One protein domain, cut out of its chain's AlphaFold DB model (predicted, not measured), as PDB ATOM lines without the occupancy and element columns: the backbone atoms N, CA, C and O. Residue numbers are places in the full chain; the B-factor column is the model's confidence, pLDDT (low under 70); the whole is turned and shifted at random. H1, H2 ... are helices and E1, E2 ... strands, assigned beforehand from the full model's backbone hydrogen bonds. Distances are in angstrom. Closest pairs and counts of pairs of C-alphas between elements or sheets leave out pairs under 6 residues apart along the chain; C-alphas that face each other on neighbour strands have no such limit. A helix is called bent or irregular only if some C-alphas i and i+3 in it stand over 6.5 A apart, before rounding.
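This is residues 696 to 816 of the 817 residues of the protein "schlafen family member 13-like" of Chanos chanos (UniProt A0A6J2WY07). A twisted wall of five parallel strands, ordered E1 E5 E4 E2 E3, has the long helix H1 packed on one face. Small H2 packs by the edge strand E3, H3 packs on H1, and H4 meets the sheet with residues 799 to 803 and reaches away. The 121 printed residues, mixed in class, run E1 H1 E2 H2 H3 E3 E4 H4 E5; they are compact, with a radius of gyration of the C-alphas of 13.1 A and spans of 39 by 32 by 27 A.

Find C-alpha 696 at (213.652, 169.744, 66.833); E1, residues 696 to 703, starts there and runs 22.8 A. E5, residues 806 to 816, runs 23.7 A to C-alpha 816 at (220.941, 189.367, 58.944) and bends by 80 degrees at 809. E4 is residues 779 to 785, E2 729 to 733, E3 766 to 770. H1, residues 704 to 720, runs 25.2 A; H4, 792 to 803, 17.6 A; H2 is 736 to 740, H3 744 to 750. H1 and H4 are irregular: C-alphas 705 and 708 are 7.6 A apart, 793 and 796 7.4 A.

Look for N 698 and O 810 at 3.0 A between E1 and E5, N 811 and O 782 at 2.9 A between E5 and E4, N 732 and O 783 at 2.8 A between E4 and E2, and N 731 and O 767 at 2.8 A between E2 and E3. H1 is on the sheet, forming two layers, helix over sheet; its closest C-alphas to E5 are Lys 704 and Ser 815, 4.7 A. With residues 708 to 712 alone H1 touches H3, at a steep tilt of 49 degrees, the same way; C-alphas 708 and 744, 6.2 A, are closest. H2 is on the sheet at a height of 7.0 A; H4 only grazes it. E2, H2 H3, E3 and E4, H4, E5 are strand-helix-strand units, parallel neighbours joined through helices; E1, H1, E2 is a split one, with E5 and E4 between its strands; the three crossovers are right-handed. Every O i to N i+4 pair is within hydrogen-bond range in H2 and H3, 11 of 13 in H1, 6 of 8 in H4.

The C-alphas farthest apart, Asn 721 and Pro 791, are 40.2 A apart, and the printed part has no cut. The long link is residues 751 to 765, where 755 to 756 pair in parallel with 766 to 767 of E3. Mean pLDDT of the printed part is 88.7; residues 721 to 723 and 763 are under 70.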
ATOM      1  N   GLU A 696     212.657 168.676  66.674       90.31
ATOM      2  CA  GLU A 696     213.652 169.744  66.833       90.31
ATOM      3  C   GLU A 696     213.219 170.977  66.033       90.31
ATOM      4  O   GLU A 696     212.923 170.876  64.838       90.31
ATOM      5  N   TYR A 697     213.234 172.154  66.657       95.75
ATOM      6  CA  TYR A 697     213.100 173.428  65.948       95.75
ATOM      7  C   TYR A 697     214.261 174.369  66.270       95.75
ATOM      8  O   TYR A 697     214.501 174.726  67.424       95.75
ATOM      9  N   LYS A 698     214.968 174.827  65.230       96.50
ATOM     10  CA  LYS A 698     216.064 175.794  65.369       96.50
ATOM     11  C   LYS A 698     215.916 176.953  64.401       96.50
ATOM     12  O   LYS A 698     215.798 176.764  63.192       96.50
ATOM     13  N   ARG A 699     216.013 178.167  64.942       95.56
ATOM     14  CA  ARG A 699     216.193 179.394  64.164       95.56
ATOM     15  C   ARG A 699     217.673 179.751  64.111       95.56
ATOM     16  O   ARG A 699     218.324 179.812  65.149       95.56
ATOM     17  N   ILE A 700     218.168 180.013  62.910       95.56
ATOM     18  CA  ILE A 700     219.570 180.279  62.609       95.56
ATOM     19  C   ILE A 700     219.643 181.633  61.895       95.56
ATOM     20  O   ILE A 700     219.087 181.806  60.809       95.56
ATOM     21  N   GLN A 701     220.299 182.602  62.531       94.56
ATOM     22  CA  GLN A 701     220.634 183.889  61.919       94.56
ATOM     23  C   GLN A 701     222.036 183.802  61.325       94.56
ATOM     24  O   GLN A 701     222.957 183.311  61.976       94.56
ATOM     25  N   VAL A 702     222.170 184.222  60.069       93.69
ATOM     26  CA  VAL A 702     223.420 184.139  59.311       93.69
ATOM     27  C   VAL A 702     223.580 185.417  58.498       93.69
ATOM     28  O   VAL A 702     222.607 185.926  57.950       93.69
ATOM     29  N   LYS A 703     224.802 185.934  58.353       92.12
ATOM     30  CA  LYS A 703     225.073 187.005  57.382       92.12
ATOM     31  C   LYS A 703     224.647 186.571  55.979       92.12
ATOM     32  O   LYS A 703     224.907 185.433  55.590       92.12
ATOM     33  N   LYS A 704     224.048 187.479  55.201       88.88
ATOM     34  CA  LYS A 704     223.499 187.181  53.864       88.88
ATOM     35  C   LYS A 704     224.480 186.442  52.942       88.88
ATOM     36  O   LYS A 704     224.095 185.484  52.282       88.88
ATOM     37  N   GLU A 705     225.749 186.839  52.954       89.88
ATOM     38  CA  GLU A 705     226.836 186.225  52.171       89.88
ATOM     39  C   GLU A 705     227.146 184.761  52.543       89.88
ATOM     40  O   GLU A 705     227.609 184.002  51.696       89.88
ATOM     41  N   ASN A 706     226.836 184.340  53.774       92.25
ATOM     42  CA  ASN A 706     227.089 182.988  54.290       92.25
ATOM     43  C   ASN A 706     225.817 182.125  54.374       92.25
ATOM     44  O   ASN A 706     225.867 180.987  54.838       92.25
ATOM     45  N   LEU A 707     224.660 182.646  53.954       93.50
ATOM     46  CA  LEU A 707     223.375 181.965  54.122       93.50
ATOM     47  C   LEU A 707     223.371 180.581  53.457       93.50
ATOM     48  O   LEU A 707     223.052 179.578  54.092       93.50
ATOM     49  N   ILE A 708     223.757 180.523  52.181       94.50
ATOM     50  CA  ILE A 708     223.718 179.284  51.395       94.50
ATOM     51  C   ILE A 708     224.823 178.316  51.825       94.50
ATOM     52  O   ILE A 708     224.581 177.112  51.882       94.50
ATOM     53  N   SER A 709     226.002 178.813  52.215       92.56
ATOM     54  CA  SER A 709     227.076 177.952  52.718       92.56
ATOM     55  C   SER A 709     226.695 177.263  54.032       92.56
ATOM     56  O   SER A 709     226.954 176.068  54.183       92.56
ATOM     57  N   GLU A 710     226.003 177.953  54.944       94.94
ATOM     58  CA  GLU A 710     225.493 177.348  56.180       94.94
ATOM     59  C   GLU A 710     224.330 176.371  55.930       94.94
ATOM     60  O   GLU A 710     224.281 175.310  56.558       94.94
ATOM     61  N   VAL A 711     223.438 176.651  54.968       95.06
ATOM     62  CA  VAL A 711     222.404 175.686  54.537       95.06
ATOM     63  C   VAL A 711     223.052 174.403  54.012       95.06
ATOM     64  O   VAL A 711     222.691 173.310  54.444       95.06
ATOM     65  N   VAL A 712     224.052 174.518  53.132       94.00
ATOM     66  CA  VAL A 712     224.772 173.372  52.549       94.00
ATOM     67  C   VAL A 712     225.514 172.582  53.621       94.00
ATOM     68  O   VAL A 712     225.452 171.357  53.629       94.00
ATOM     69  N   LYS A 713     226.178 173.264  54.560       92.94
ATOM     70  CA  LYS A 713     226.831 172.627  55.709       92.94
ATOM     71  C   LYS A 713     225.830 171.849  56.558       92.94
ATOM     72  O   LYS A 713     226.129 170.736  56.986       92.94
ATOM     73  N   LYS A 714     224.631 172.400  56.774       93.94
ATOM     74  CA  LYS A 714     223.580 171.713  57.525       93.94
ATOM     75  C   LYS A 714     223.039 170.496  56.779       93.94
ATOM     76  O   LYS A 714     222.889 169.452  57.401       93.94
ATOM     77  N   VAL A 715     222.784 170.611  55.476       92.50
ATOM     78  CA  VAL A 715     222.383 169.481  54.619       92.50
ATOM     79  C   VAL A 715     223.434 168.373  54.656       92.50
ATOM     80  O   VAL A 715     223.096 167.208  54.847       92.50
ATOM     81  N   ARG A 716     224.710 168.741  54.532       89.56
ATOM     82  CA  ARG A 716     225.827 167.803  54.571       89.56
ATOM     83  C   ARG A 716     225.874 167.045  55.901       89.56
ATOM     84  O   ARG A 716     225.757 165.830  55.899       89.56
ATOM     85  N   GLY A 717     225.865 167.753  57.032       87.12
ATOM     86  CA  GLY A 717     225.882 167.099  58.347       87.12
ATOM     87  C   GLY A 717     224.642 166.246  58.653       87.12
ATOM     88  O   GLY A 717     224.708 165.361  59.496       87.12
ATOM     89  N   LEU A 718     223.506 166.489  57.988       85.50
ATOM     90  CA  LEU A 718     222.319 165.629  58.097       85.50
ATOM     91  C   LEU A 718     222.413 164.356  57.245       85.50
ATOM     92  O   LEU A 718     221.704 163.398  57.536       85.50
ATOM     93  N   THR A 719     223.244 164.359  56.202       82.31
ATOM     94  CA  THR A 719     223.371 163.259  55.233       82.31
ATOM     95  C   THR A 719     224.642 162.426  55.427       82.31
ATOM     96  O   THR A 719     224.640 161.257  55.062       82.31
ATOM     97  N   GLU A 720     225.701 162.979  56.031       75.12
ATOM     98  CA  GLU A 720     226.986 162.294  56.264       75.12
ATOM     99  C   GLU A 720     226.871 161.119  57.247       75.12
ATOM    100  O   GLU A 720     227.361 160.035  56.955       75.12
ATOM    101  N   ASN A 721     226.144 161.283  58.356       56.16
ATOM    102  CA  ASN A 721     226.088 160.269  59.420       56.16
ATOM    103  C   ASN A 721     225.021 159.189  59.190       56.16
ATOM    104  O   ASN A 721     224.686 158.452  60.110       56.16
ATOM    105  N   SER A 722     224.415 159.128  57.999       55.47
ATOM    106  CA  SER A 722     223.360 158.154  57.653       55.47
ATOM    107  C   SER A 722     222.106 158.177  58.543       55.47
ATOM    108  O   SER A 722     221.226 157.337  58.387       55.47
ATOM    109  N   GLU A 723     221.975 159.170  59.434       64.19
ATOM    110  CA  GLU A 723     220.796 159.353  60.291       64.19
ATOM    111  C   GLU A 723     219.539 159.630  59.443       64.19
ATOM    112  O   GLU A 723     218.435 159.260  59.845       64.19
ATOM    113  N   TYR A 724     219.702 160.254  58.265       75.81
ATOM    114  CA  TYR A 724     218.618 160.578  57.334       75.81
ATOM    115  C   TYR A 724     219.019 160.349  55.880       75.81
ATOM    116  O   TYR A 724     220.120 160.702  55.451       75.81
ATOM    117  N   SER A 725     218.085 159.822  55.091       80.94
ATOM    118  CA  SER A 725     218.241 159.734  53.642       80.94
ATOM    119  C   SER A 725     218.017 161.109  52.990       80.94
ATOM    120  O   SER A 725     217.278 161.939  53.528       80.94
ATOM    121  N   PRO A 726     218.583 161.377  51.797       84.75
ATOM    122  CA  PRO A 726     218.264 162.592  51.044       84.75
ATOM    123  C   PRO A 726     216.754 162.774  50.823       84.75
ATOM    124  O   PRO A 726     216.248 163.892  50.903       84.75
ATOM    125  N   GLY A 727     216.029 161.667  50.622       85.44
ATOM    126  CA  GLY A 727     214.578 161.650  50.476       85.44
ATOM    127  C   GLY A 727     213.814 162.154  51.698       85.44
ATOM    128  O   GLY A 727     212.666 162.564  51.538       85.44
ATOM    129  N   ASP A 728     214.428 162.205  52.880       85.38
ATOM    130  CA  ASP A 728     213.814 162.693  54.120       85.38
ATOM    131  C   ASP A 728     213.883 164.220  54.272       85.38
ATOM    132  O   ASP A 728     213.287 164.770  55.203       85.38
ATOM    133  N   ILE A 729     214.581 164.916  53.366       91.88
ATOM    134  CA  ILE A 729     214.933 166.335  53.490       91.88
ATOM    135  C   ILE A 729     214.260 167.169  52.390       91.88
ATOM    136  O   ILE A 729     214.262 166.813  51.210       91.88
ATOM    137  N   ALA A 730     213.725 168.332  52.771       95.56
ATOM    138  CA  ALA A 730     213.334 169.387  51.839       95.56
ATOM    139  C   ALA A 730     213.987 170.730  52.195       95.56
ATOM    140  O   ALA A 730     214.047 171.117  53.361       95.56
ATOM    141  N   VAL A 731     214.425 171.473  51.179       97.00
ATOM    142  CA  VAL A 731     214.902 172.856  51.295       97.00
ATOM    143  C   VAL A 731     213.923 173.756  50.553       97.00
ATOM    144  O   VAL A 731     213.764 173.640  49.339       97.00
ATOM    145  N   LEU A 732     213.236 174.632  51.283       97.19
ATOM    146  CA  LEU A 732     212.147 175.433  50.738       97.19
ATOM    147  C   LEU A 732     212.482 176.922  50.713       97.19
ATOM    148  O   LEU A 732     212.926 177.496  51.710       97.19
ATOM    149  N   PHE A 733     212.174 177.538  49.576       95.44
ATOM    150  CA  PHE A 733     212.303 178.971  49.323       95.44
ATOM    151  C   PHE A 733     210.930 179.644  49.184       95.44
ATOM    152  O   PHE A 733     209.884 178.995  49.067       95.44
ATOM    153  N   SER A 734     210.927 180.976  49.172       92.62
ATOM    154  CA  SER A 734     209.728 181.795  48.940       92.62
ATOM    155  C   SER A 734     209.098 181.520  47.574       92.62
ATOM    156  O   SER A 734     207.888 181.300  47.464       92.62
ATOM    157  N   THR A 735     209.935 181.512  46.536       90.62
ATOM    158  CA  THR A 735     209.568 181.279  45.137       90.62
ATOM    159  C   THR A 735     210.642 180.441  44.442       90.62
ATOM    160  O   THR A 735     211.695 180.167  45.022       90.62
ATOM    161  N   LYS A 736     210.365 180.011  43.207       86.94
ATOM    162  CA  LYS A 736     211.328 179.254  42.400       86.94
ATOM    163  C   LYS A 736     212.528 180.125  42.014       86.94
ATOM    164  O   LYS A 736     213.657 179.659  42.073       86.94
ATOM    165  N   GLU A 737     212.281 181.398  41.723       88.50
ATOM    166  CA  GLU A 737     213.310 182.376  41.365       88.50
ATOM    167  C   GLU A 737     214.312 182.572  42.513       88.50
ATOM    168  O   GLU A 737     215.516 182.550  42.283       88.50
ATOM    169  N   CYS A 738     213.846 182.649  43.770       89.06
ATOM    170  CA  CYS A 738     214.744 182.744  44.930       89.06
ATOM    171  C   CYS A 738     215.717 181.558  45.032       89.06
ATOM    172  O   CYS A 738     216.850 181.733  45.472       89.06
ATOM    173  N   PHE A 739     215.277 180.354  44.656       88.56
ATOM    174  CA  PHE A 739     216.154 179.188  44.590       88.56
ATOM    175  C   PHE A 739     217.150 179.313  43.428       88.56
ATOM    176  O   PHE A 739     218.348 179.139  43.646       88.56
ATOM    177  N   GLU A 740     216.680 179.649  42.226       87.62
ATOM    178  CA  GLU A 740     217.516 179.778  41.022       87.62
ATOM    179  C   GLU A 740     218.624 180.836  41.197       87.62
ATOM    180  O   GLU A 740     219.756 180.636  40.761       87.62
ATOM    181  N   GLU A 741     218.336 181.925  41.914       88.25
ATOM    182  CA  GLU A 741     219.297 182.991  42.229       88.25
ATOM    183  C   GLU A 741     220.253 182.645  43.386       88.25
ATOM    184  O   GLU A 741     221.284 183.298  43.554       88.25
ATOM    185  N   SER A 742     219.949 181.621  44.191       87.00
ATOM    186  CA  SER A 742     220.710 181.298  45.407       87.00
ATOM    187  C   SER A 742     222.065 180.626  45.152       87.00
ATOM    188  O   SER A 742     222.942 180.660  46.014       87.00
ATOM    189  N   GLY A 743     222.244 179.968  44.002       87.19
ATOM    190  CA  GLY A 743     223.428 179.149  43.714       87.19
ATOM    191  C   GLY A 743     223.546 177.865  44.553       87.19
ATOM    192  O   GLY A 743     224.605 177.228  44.557       87.19
ATOM    193  N   LEU A 744     222.486 177.479  45.279       89.12
ATOM    194  CA  LEU A 744     222.441 176.258  46.091       89.12
ATOM    195  C   LEU A 744     222.656 174.994  45.243       89.12
ATOM    196  O   LEU A 744     223.340 174.071  45.685       89.12
ATOM    197  N   ASP A 745     222.124 174.969  44.022       86.69
ATOM    198  CA  ASP A 745     222.271 173.887  43.042       86.69
ATOM    199  C   ASP A 745     223.738 173.490  42.814       86.69
ATOM    200  O   ASP A 745     224.103 172.314  42.902       86.69
ATOM    201  N   ARG A 746     224.605 174.485  42.594       87.38
ATOM    202  CA  ARG A 746     226.040 174.289  42.360       87.38
ATOM    203  C   ARG A 746     226.739 173.747  43.600       87.38
ATOM    204  O   ARG A 746     227.640 172.917  43.495       87.38
ATOM    205  N   MET A 747     226.338 174.207  44.784       88.25
ATOM    206  CA  MET A 747     226.953 173.773  46.037       88.25
ATOM    207  C   MET A 747     226.538 172.352  46.431       88.25
ATOM    208  O   MET A 747     227.390 171.595  46.894       88.25
ATOM    209  N   LEU A 748     225.276 171.971  46.201       86.06
ATOM    210  CA  LEU A 748     224.799 170.598  46.402       86.06
ATOM    211  C   LEU A 748     225.502 169.613  45.459       86.06
ATOM    212  O   LEU A 748     225.944 168.551  45.898       86.06
ATOM    213  N   TRP A 749     225.708 170.009  44.197       82.94
ATOM    214  CA  TRP A 749     226.497 169.231  43.238       82.94
ATOM    215  C   TRP A 749     227.927 168.974  43.734       82.94
ATOM    216  O   TRP A 749     228.414 167.844  43.686       82.94
ATOM    217  N   ASN A 750     228.589 170.000  44.280       84.56
ATOM    218  CA  ASN A 750     229.962 169.885  44.779       84.56
ATOM    219  C   ASN A 750     230.103 168.914  45.959       84.56
ATOM    220  O   ASN A 750     231.147 168.282  46.104       84.56
ATOM    221  N   ILE A 751     229.062 168.775  46.785       81.75
ATOM    222  CA  ILE A 751     229.036 167.815  47.899       81.75
ATOM    223  C   ILE A 751     228.425 166.465  47.508       81.75
ATOM    224  O   ILE A 751     228.238 165.615  48.368       81.75
ATOM    225  N   ARG A 752     228.137 166.262  46.214       84.75
ATOM    226  CA  ARG A 752     227.553 165.037  45.644       84.75
ATOM    227  C   ARG A 752     226.218 164.636  46.279       84.75
ATOM    228  O   ARG A 752     225.890 163.454  46.317       84.75
ATOM    229  N   VAL A 753     225.437 165.613  46.740       83.38
ATOM    230  CA  VAL A 753     224.095 165.368  47.277       83.38
ATOM    231  C   VAL A 753     223.067 165.565  46.159       83.38
ATOM    232  O   VAL A 753     222.928 166.682  45.650       83.38
ATOM    233  N   PRO A 754     222.348 164.507  45.743       86.12
ATOM    234  CA  PRO A 754     221.325 164.608  44.707       86.12
ATOM    235  C   PRO A 754     220.135 165.448  45.185       86.12
ATOM    236  O   PRO A 754     219.684 165.326  46.327       86.12
ATOM    237  N   TYR A 755     219.590 166.271  44.292       89.94
ATOM    238  CA  TYR A 755     218.398 167.074  44.557       89.94
ATOM    239  C   TYR A 755     217.436 167.060  43.363       89.94
ATOM    240  O   TYR A 755     217.841 166.792  42.232       89.94
ATOM    241  N   SER A 756     216.159 167.331  43.619       89.06
ATOM    242  CA  SER A 756     215.097 167.349  42.612       89.06
ATOM    243  C   SER A 756     214.041 168.414  42.918       89.06
ATOM    244  O   SER A 756     213.886 168.852  44.060       89.06
ATOM    245  N   SER A 757     213.270 168.790  41.896       88.75
ATOM    246  CA  SER A 757     212.039 169.568  42.066       88.75
ATOM    247  C   SER A 757     210.918 168.700  42.664       88.75
ATOM    248  O   SER A 757     211.076 167.484  42.820       88.75
ATOM    249  N   VAL A 758     209.764 169.300  42.975       84.75
ATOM    250  CA  VAL A 758     208.562 168.535  43.364       84.75
ATOM    251  C   VAL A 758     208.047 167.625  42.237       84.75
ATOM    252  O   VAL A 758     207.511 166.557  42.526       84.75
ATOM    253  N   GLU A 759     208.215 168.011  40.971       84.12
ATOM    254  CA  GLU A 759     207.741 167.239  39.807       84.12
ATOM    255  C   GLU A 759     208.594 165.987  39.555       84.12
ATOM    256  O   GLU A 759     208.058 164.946  39.182       84.12
ATOM    257  N   ASP A 760     209.895 166.064  39.852       82.62
ATOM    258  CA  ASP A 760     210.879 164.992  39.618       82.62
ATOM    259  C   ASP A 760     211.284 164.259  40.911       82.62
ATOM    260  O   ASP A 760     212.333 163.612  40.995       82.62
ATOM    261  N   MET A 761     210.472 164.409  41.959       78.00
ATOM    262  CA  MET A 761     210.749 163.910  43.302       78.00
ATOM    263  C   MET A 761     210.923 162.386  43.325       78.00
ATOM    264  O   MET A 761     210.001 161.636  42.997       78.00
ATOM    265  N   ASN A 762     212.072 161.925  43.821       74.12
ATOM    266  CA  ASN A 762     212.352 160.515  44.092       74.12
ATOM    267  C   ASN A 762     212.883 160.317  45.525       74.12
ATOM    268  O   ASN A 762     213.124 161.279  46.250       74.12
ATOM    269  N   GLU A 763     213.005 159.063  45.959       69.94
ATOM    270  CA  GLU A 763     213.367 158.709  47.344       69.94
ATOM    271  C   GLU A 763     214.856 158.926  47.659       69.94
ATOM    272  O   GLU A 763     215.244 158.963  48.821       69.94
ATOM    273  N   ASN A 764     215.684 159.133  46.635       80.25
ATOM    274  CA  ASN A 764     217.129 159.262  46.776       80.25
ATOM    275  C   ASN A 764     217.614 160.704  46.612       80.25
ATOM    276  O   ASN A 764     218.818 160.903  46.510       80.25
ATOM    277  N   SER A 765     216.726 161.702  46.575       87.06
ATOM    278  CA  SER A 765     217.093 163.107  46.377       87.06
ATOM    279  C   SER A 765     216.414 164.048  47.366       87.06
ATOM    280  O   SER A 765     215.262 163.860  47.753       87.06
ATOM    281  N   ILE A 766     217.128 165.117  47.722       91.25
ATOM    282  CA  ILE A 766     216.566 166.236  48.483       91.25
ATOM    283  C   ILE A 766     215.569 166.981  47.605       91.25
ATOM    284  O   ILE A 766     215.860 167.286  46.449       91.25
ATOM    285  N   VAL A 767     214.415 167.344  48.160       93.50
ATOM    286  CA  VAL A 767     213.481 168.218  47.441       93.50
ATOM    287  C   VAL A 767     213.887 169.671  47.629       93.50
ATOM    288  O   VAL A 767     213.977 170.142  48.760       93.50
ATOM    289  N   VAL A 768     214.088 170.398  46.532       93.75
ATOM    290  CA  VAL A 768     214.373 171.836  46.561       93.75
ATOM    291  C   VAL A 768     213.338 172.565  45.718       93.75
ATOM    292  O   VAL A 768     213.279 172.388  44.504       93.75
ATOM    293  N   ASP A 769     212.477 173.353  46.365       93.94
ATOM    294  CA  ASP A 769     211.382 174.041  45.673       93.94
ATOM    295  C   ASP A 769     210.811 175.210  46.498       93.94
ATOM    296  O   ASP A 769     211.274 175.534  47.590       93.94
ATOM    297  N   SER A 770     209.769 175.860  45.985       93.50
ATOM    298  CA  SER A 770     209.010 176.863  46.731       93.50
ATOM    299  C   SER A 770     208.041 176.237  47.740       93.50
ATOM    300  O   SER A 770     207.458 175.178  47.490       93.50
ATOM    301  N   ILE A 771     207.747 176.955  48.833       92.44
ATOM    302  CA  ILE A 771     206.730 176.543  49.826       92.44
ATOM    303  C   ILE A 771     205.376 176.229  49.161       92.44
ATOM    304  O   ILE A 771     204.672 175.314  49.582       92.44
ATOM    305  N   ARG A 772     204.998 176.980  48.119       89.69
ATOM    306  CA  ARG A 772     203.705 176.821  47.432       89.69
ATOM    307  C   ARG A 772     203.636 175.546  46.598       89.69
ATOM    308  O   ARG A 772     202.607 174.879  46.631       89.69
ATOM    309  N   ARG A 773     204.704 175.203  45.871       88.50
ATOM    310  CA  ARG A 773     204.771 173.946  45.099       88.50
ATOM    311  C   ARG A 773     204.900 172.734  46.015       88.50
ATOM    312  O   ARG A 773     204.393 171.673  45.684       88.50
ATOM    313  N   PHE A 774     205.470 172.922  47.204       89.06
ATOM    314  CA  PHE A 774     205.529 171.907  48.253       89.06
ATOM    315  C   PHE A 774     204.241 171.808  49.108       89.06
ATOM    316  O   PHE A 774     204.204 171.105  50.120       89.06
ATOM    317  N   SER A 775     203.163 172.513  48.743       82.88
ATOM    318  CA  SER A 775     201.897 172.469  49.487       82.88
ATOM    319  C   SER A 775     201.272 171.072  49.452       82.88
ATOM    320  O   SER A 775     201.300 170.387  48.436       82.88
ATOM    321  N   GLY A 776     200.702 170.639  50.577       75.44
ATOM    322  CA  GLY A 776     200.163 169.283  50.751       75.44
ATOM    323  C   GLY A 776     201.223 168.185  50.948       75.44
ATOM    324  O   GLY A 776     200.879 167.093  51.395       75.44
ATOM    325  N   LEU A 777     202.504 168.476  50.691       84.25
ATOM    326  CA  LEU A 777     203.624 167.554  50.900       84.25
ATOM    327  C   LEU A 777     204.280 167.757  52.271       84.25
ATOM    328  O   LEU A 777     204.028 168.743  52.971       84.25
ATOM    329  N   GLU A 778     205.114 166.796  52.660       86.38
ATOM    330  CA  GLU A 778     205.846 166.794  53.925       86.38
ATOM    331  C   GLU A 778     207.164 166.017  53.821       86.38
ATOM    332  O   GLU A 778     207.358 165.203  52.908       86.38
ATOM    333  N   ARG A 779     208.058 166.301  54.771       86.88
ATOM    334  CA  ARG A 779     209.345 165.637  54.989       86.88
ATOM    335  C   ARG A 779     209.663 165.537  56.470       86.88
ATOM    336  O   ARG A 779     209.154 166.321  57.271       86.88
ATOM    337  N   ASP A 780     210.513 164.583  56.835       87.12
ATOM    338  CA  ASP A 780     210.999 164.493  58.211       87.12
ATOM    339  C   ASP A 780     211.816 165.718  58.584       87.12
ATOM    340  O   ASP A 780     211.680 166.222  59.702       87.12
ATOM    341  N   ILE A 781     212.561 166.261  57.624       92.81
ATOM    342  CA  ILE A 781     213.385 167.441  57.813       92.81
ATOM    343  C   ILE A 781     213.039 168.511  56.782       92.81
ATOM    344  O   ILE A 781     213.026 168.251  55.580       92.81
ATOM    345  N   VAL A 782     212.816 169.742  57.248       97.38
ATOM    346  CA  VAL A 782     212.639 170.906  56.368       97.38
ATOM    347  C   VAL A 782     213.572 172.041  56.769       97.38
ATOM    348  O   VAL A 782     213.642 172.429  57.936       97.38
ATOM    349  N   LEU A 783     214.271 172.592  55.780       98.12
ATOM    350  CA  LEU A 783     215.062 173.810  55.887       98.12
ATOM    351  C   LEU A 783     214.303 174.924  55.160       98.12
ATOM    352  O   LEU A 783     214.031 174.812  53.968       98.12
ATOM    353  N   LEU A 784     213.957 175.996  55.865       97.62
ATOM    354  CA  LEU A 784     213.335 177.188  55.289       97.62
ATOM    355  C   LEU A 784     214.396 178.266  55.106       97.62
ATOM    356  O   LEU A 784     215.054 178.636  56.081       97.62
ATOM    357  N   VAL A 785     214.549 178.767  53.881       96.44
ATOM    358  CA  VAL A 785     215.633 179.687  53.517       96.44
ATOM    359  C   VAL A 785     215.066 181.057  53.164       96.44
ATOM    360  O   VAL A 785     214.438 181.222  52.121       96.44
ATOM    361  N   ASP A 786     215.287 182.025  54.058       91.69
ATOM    362  CA  ASP A 786     214.989 183.455  53.882       91.69
ATOM    363  C   ASP A 786     213.592 183.744  53.299       91.69
ATOM    364  O   ASP A 786     213.411 184.344  52.237       91.69
ATOM    365  N   ILE A 787     212.566 183.242  53.996       93.38
ATOM    366  CA  ILE A 787     211.189 183.291  53.502       93.38
ATOM    367  C   ILE A 787     210.636 184.719  53.529       93.38
ATOM    368  O   ILE A 787     210.521 185.356  54.579       93.38
ATOM    369  N   THR A 788     210.192 185.166  52.359       90.75
ATOM    370  CA  THR A 788     209.494 186.419  52.102       90.75
ATOM    371  C   THR A 788     208.154 186.148  51.417       90.75
ATOM    372  O   THR A 788     207.927 185.095  50.822       90.75
ATOM    373  N   ALA A 789     207.212 187.086  51.525       87.88
ATOM    374  CA  ALA A 789     205.869 186.912  50.988       87.88
ATOM    375  C   ALA A 789     205.359 188.198  50.337       87.88
ATOM    376  O   ALA A 789     205.419 189.274  50.935       87.88
ATOM    377  N   TRP A 790     204.791 188.059  49.138       83.25
ATOM    378  CA  TRP A 790     204.027 189.107  48.471       83.25
ATOM    379  C   TRP A 790     202.593 188.622  48.193       83.25
ATOM    380  O   TRP A 790     202.421 187.558  47.589       83.25
ATOM    381  N   PRO A 791     201.553 189.369  48.613       86.88
ATOM    382  CA  PRO A 791     201.612 190.600  49.414       86.88
ATOM    383  C   PRO A 791     202.102 190.352  50.862       86.88
ATOM    384  O   PRO A 791     201.919 189.252  51.377       86.88
ATOM    385  N   PRO A 792     202.659 191.348  51.580       86.69
ATOM    386  CA  PRO A 792     203.245 191.137  52.916       86.69
ATOM    387  C   PRO A 792     202.271 190.579  53.966       86.69
ATOM    388  O   PRO A 792     202.671 189.881  54.894       86.69
ATOM    389  N   GLN A 793     200.974 190.837  53.804       87.12
ATOM    390  CA  GLN A 793     199.918 190.382  54.713       87.12
ATOM    391  C   GLN A 793     199.770 188.855  54.823       87.12
ATOM    392  O   GLN A 793     199.297 188.375  55.846       87.12
ATOM    393  N   ILE A 794     200.206 188.078  53.823       89.69
ATOM    394  CA  ILE A 794     200.170 186.600  53.883       89.69
ATOM    395  C   ILE A 794     201.425 185.998  54.531       89.69
ATOM    396  O   ILE A 794     201.561 184.777  54.587       89.69
ATOM    397  N   MET A 795     202.365 186.827  54.999       91.88
ATOM    398  CA  MET A 795     203.624 186.369  55.589       91.88
ATOM    399  C   MET A 795     203.416 185.368  56.742       91.88
ATOM    400  O   MET A 795     204.054 184.314  56.711       91.88
ATOM    401  N   PRO A 796     202.516 185.602  57.724       91.56
ATOM    402  CA  PRO A 796     202.279 184.626  58.790       91.56
ATOM    403  C   PRO A 796     201.752 183.283  58.259       91.56
ATOM    404  O   PRO A 796     202.196 182.229  58.715       91.56
ATOM    405  N   ASN A 797     200.865 183.312  57.259       92.56
ATOM    406  CA  ASN A 797     200.314 182.115  56.618       92.56
ATOM    407  C   ASN A 797     201.391 181.333  55.856       92.56
ATOM    408  O   ASN A 797     201.418 180.106  55.920       92.56
ATOM    409  N   LEU A 798     202.296 182.024  55.151       92.38
ATOM    410  CA  LEU A 798     203.374 181.384  54.395       92.38
ATOM    411  C   LEU A 798     204.395 180.715  55.325       92.38
ATOM    412  O   LEU A 798     204.783 179.575  55.076       92.38
ATOM    413  N   TRP A 799     204.761 181.372  56.432       93.38
ATOM    414  CA  TRP A 799     205.607 180.768  57.467       93.38
ATOM    415  C   TRP A 799     204.957 179.542  58.093       93.38
ATOM    416  O   TRP A 799     205.593 178.497  58.199       93.38
ATOM    417  N   LEU A 800     203.683 179.645  58.469       94.12
ATOM    418  CA  LEU A 800     202.948 178.512  59.016       94.12
ATOM    419  C   LEU A 800     202.845 177.358  58.007       94.12
ATOM    420  O   LEU A 800     202.955 176.194  58.394       94.12
ATOM    421  N   CYS A 801     202.664 177.674  56.721       93.56
ATOM    422  CA  CYS A 801     202.704 176.692  55.647       93.56
ATOM    423  C   CYS A 801     204.052 175.970  55.632       93.56
ATOM    424  O   CYS A 801     204.048 174.749  55.733       93.56
ATOM    425  N   GLY A 802     205.176 176.695  55.614       94.38
ATOM    426  CA  GLY A 802     206.522 176.113  55.654       94.38
ATOM    427  C   GLY A 802     206.791 175.277  56.910       94.38
ATOM    428  O   GLY A 802     207.264 174.150  56.800       94.38
ATOM    429  N   TYR A 803     206.427 175.779  58.095       95.50
ATOM    430  CA  TYR A 803     206.644 175.076  59.368       95.50
ATOM    431  C   TYR A 803     205.920 173.727  59.396       95.50
ATOM    432  O   TYR A 803     206.478 172.724  59.832       95.50
ATOM    433  N   SER A 804     204.691 173.685  58.875       93.00
ATOM    434  CA  SER A 804     203.873 172.470  58.877       93.00
ATOM    435  C   SER A 804     204.425 171.324  58.028       93.00
ATOM    436  O   SER A 804     203.973 170.191  58.192       93.00
ATOM    437  N   ARG A 805     205.372 171.607  57.120       92.06
ATOM    438  CA  ARG A 805     205.950 170.619  56.199       92.06
ATOM    439  C   ARG A 805     206.960 169.695  56.879       92.06
ATOM    440  O   ARG A 805     207.253 168.644  56.319       92.06
ATOM    441  N   ALA A 806     207.465 170.072  58.056       92.06
ATOM    442  CA  ALA A 806     208.427 169.293  58.833       92.06
ATOM    443  C   ALA A 806     207.741 168.357  59.831       92.06
ATOM    444  O   ALA A 806     206.993 168.821  60.694       92.06
ATOM    445  N   ARG A 807     208.042 167.056  59.780       86.62
ATOM    446  CA  ARG A 807     207.567 166.092  60.789       86.62
ATOM    447  C   ARG A 807     208.461 166.060  62.027       86.62
ATOM    448  O   ARG A 807     207.941 166.131  63.140       86.62
ATOM    449  N   ILE A 808     209.783 165.994  61.845       85.88
ATOM    450  CA  ILE A 808     210.751 165.735  62.925       85.88
ATOM    451  C   ILE A 808     211.652 166.942  63.195       85.88
ATOM    452  O   ILE A 808     211.724 167.371  64.343       85.88
ATOM    453  N   LYS A 809     212.322 167.503  62.178       92.81
ATOM    454  CA  LYS A 809     213.274 168.618  62.344       92.81
ATOM    455  C   LYS A 809     212.927 169.802  61.437       92.81
ATOM    456  O   LYS A 809     212.698 169.633  60.239       92.81
ATOM    457  N   LEU A 810     212.929 171.012  61.994       97.31
ATOM    458  CA  LEU A 810     212.700 172.264  61.272       97.31
ATOM    459  C   LEU A 810     213.847 173.246  61.519       97.31
ATOM    460  O   LEU A 810     214.088 173.662  62.655       97.31
ATOM    461  N   PHE A 811     214.503 173.673  60.442       97.75
ATOM    462  CA  PHE A 811     215.550 174.693  60.482       97.75
ATOM    463  C   PHE A 811     215.087 175.952  59.749       97.75
ATOM    464  O   PHE A 811     214.787 175.918  58.559       97.75
ATOM    465  N   GLU A 812     215.030 177.073  60.459       96.56
ATOM    466  CA  GLU A 812     214.687 178.383  59.907       96.56
ATOM    467  C   GLU A 812     215.961 179.213  59.721       96.56
ATOM    468  O   GLU A 812     216.511 179.713  60.700       96.56
ATOM    469  N   PHE A 813     216.406 179.394  58.476       96.75
ATOM    470  CA  PHE A 813     217.545 180.241  58.127       96.75
ATOM    471  C   PHE A 813     217.074 181.645  57.744       96.75
ATOM    472  O   PHE A 813     216.224 181.806  56.865       96.75
ATOM    473  N   ARG A 814     217.641 182.668  58.390       93.31
ATOM    474  CA  ARG A 814     217.370 184.082  58.097       93.31
ATOM    475  C   ARG A 814     218.658 184.837  57.832       93.31
ATOM    476  O   ARG A 814     219.597 184.714  58.622       93.31
ATOM    477  N   SER A 815     218.668 185.658  56.782       89.56
ATOM    478  CA  SER A 815     219.755 186.611  56.600       89.56
ATOM    479  C   SER A 815     219.661 187.742  57.623       89.56
ATOM    480  O   SER A 815     218.583 188.296  57.848       89.56
ATOM    481  N   GLU A 816     220.785 188.094  58.238       83.62
ATOM    482  CA  GLU A 816     220.941 189.367  58.944       83.62
ATOM    483  C   GLU A 816     220.939 190.509  57.919       83.62
ATOM    484  O   GLU A 816     221.565 190.389  56.859       83.62
TER     485      GLU A 816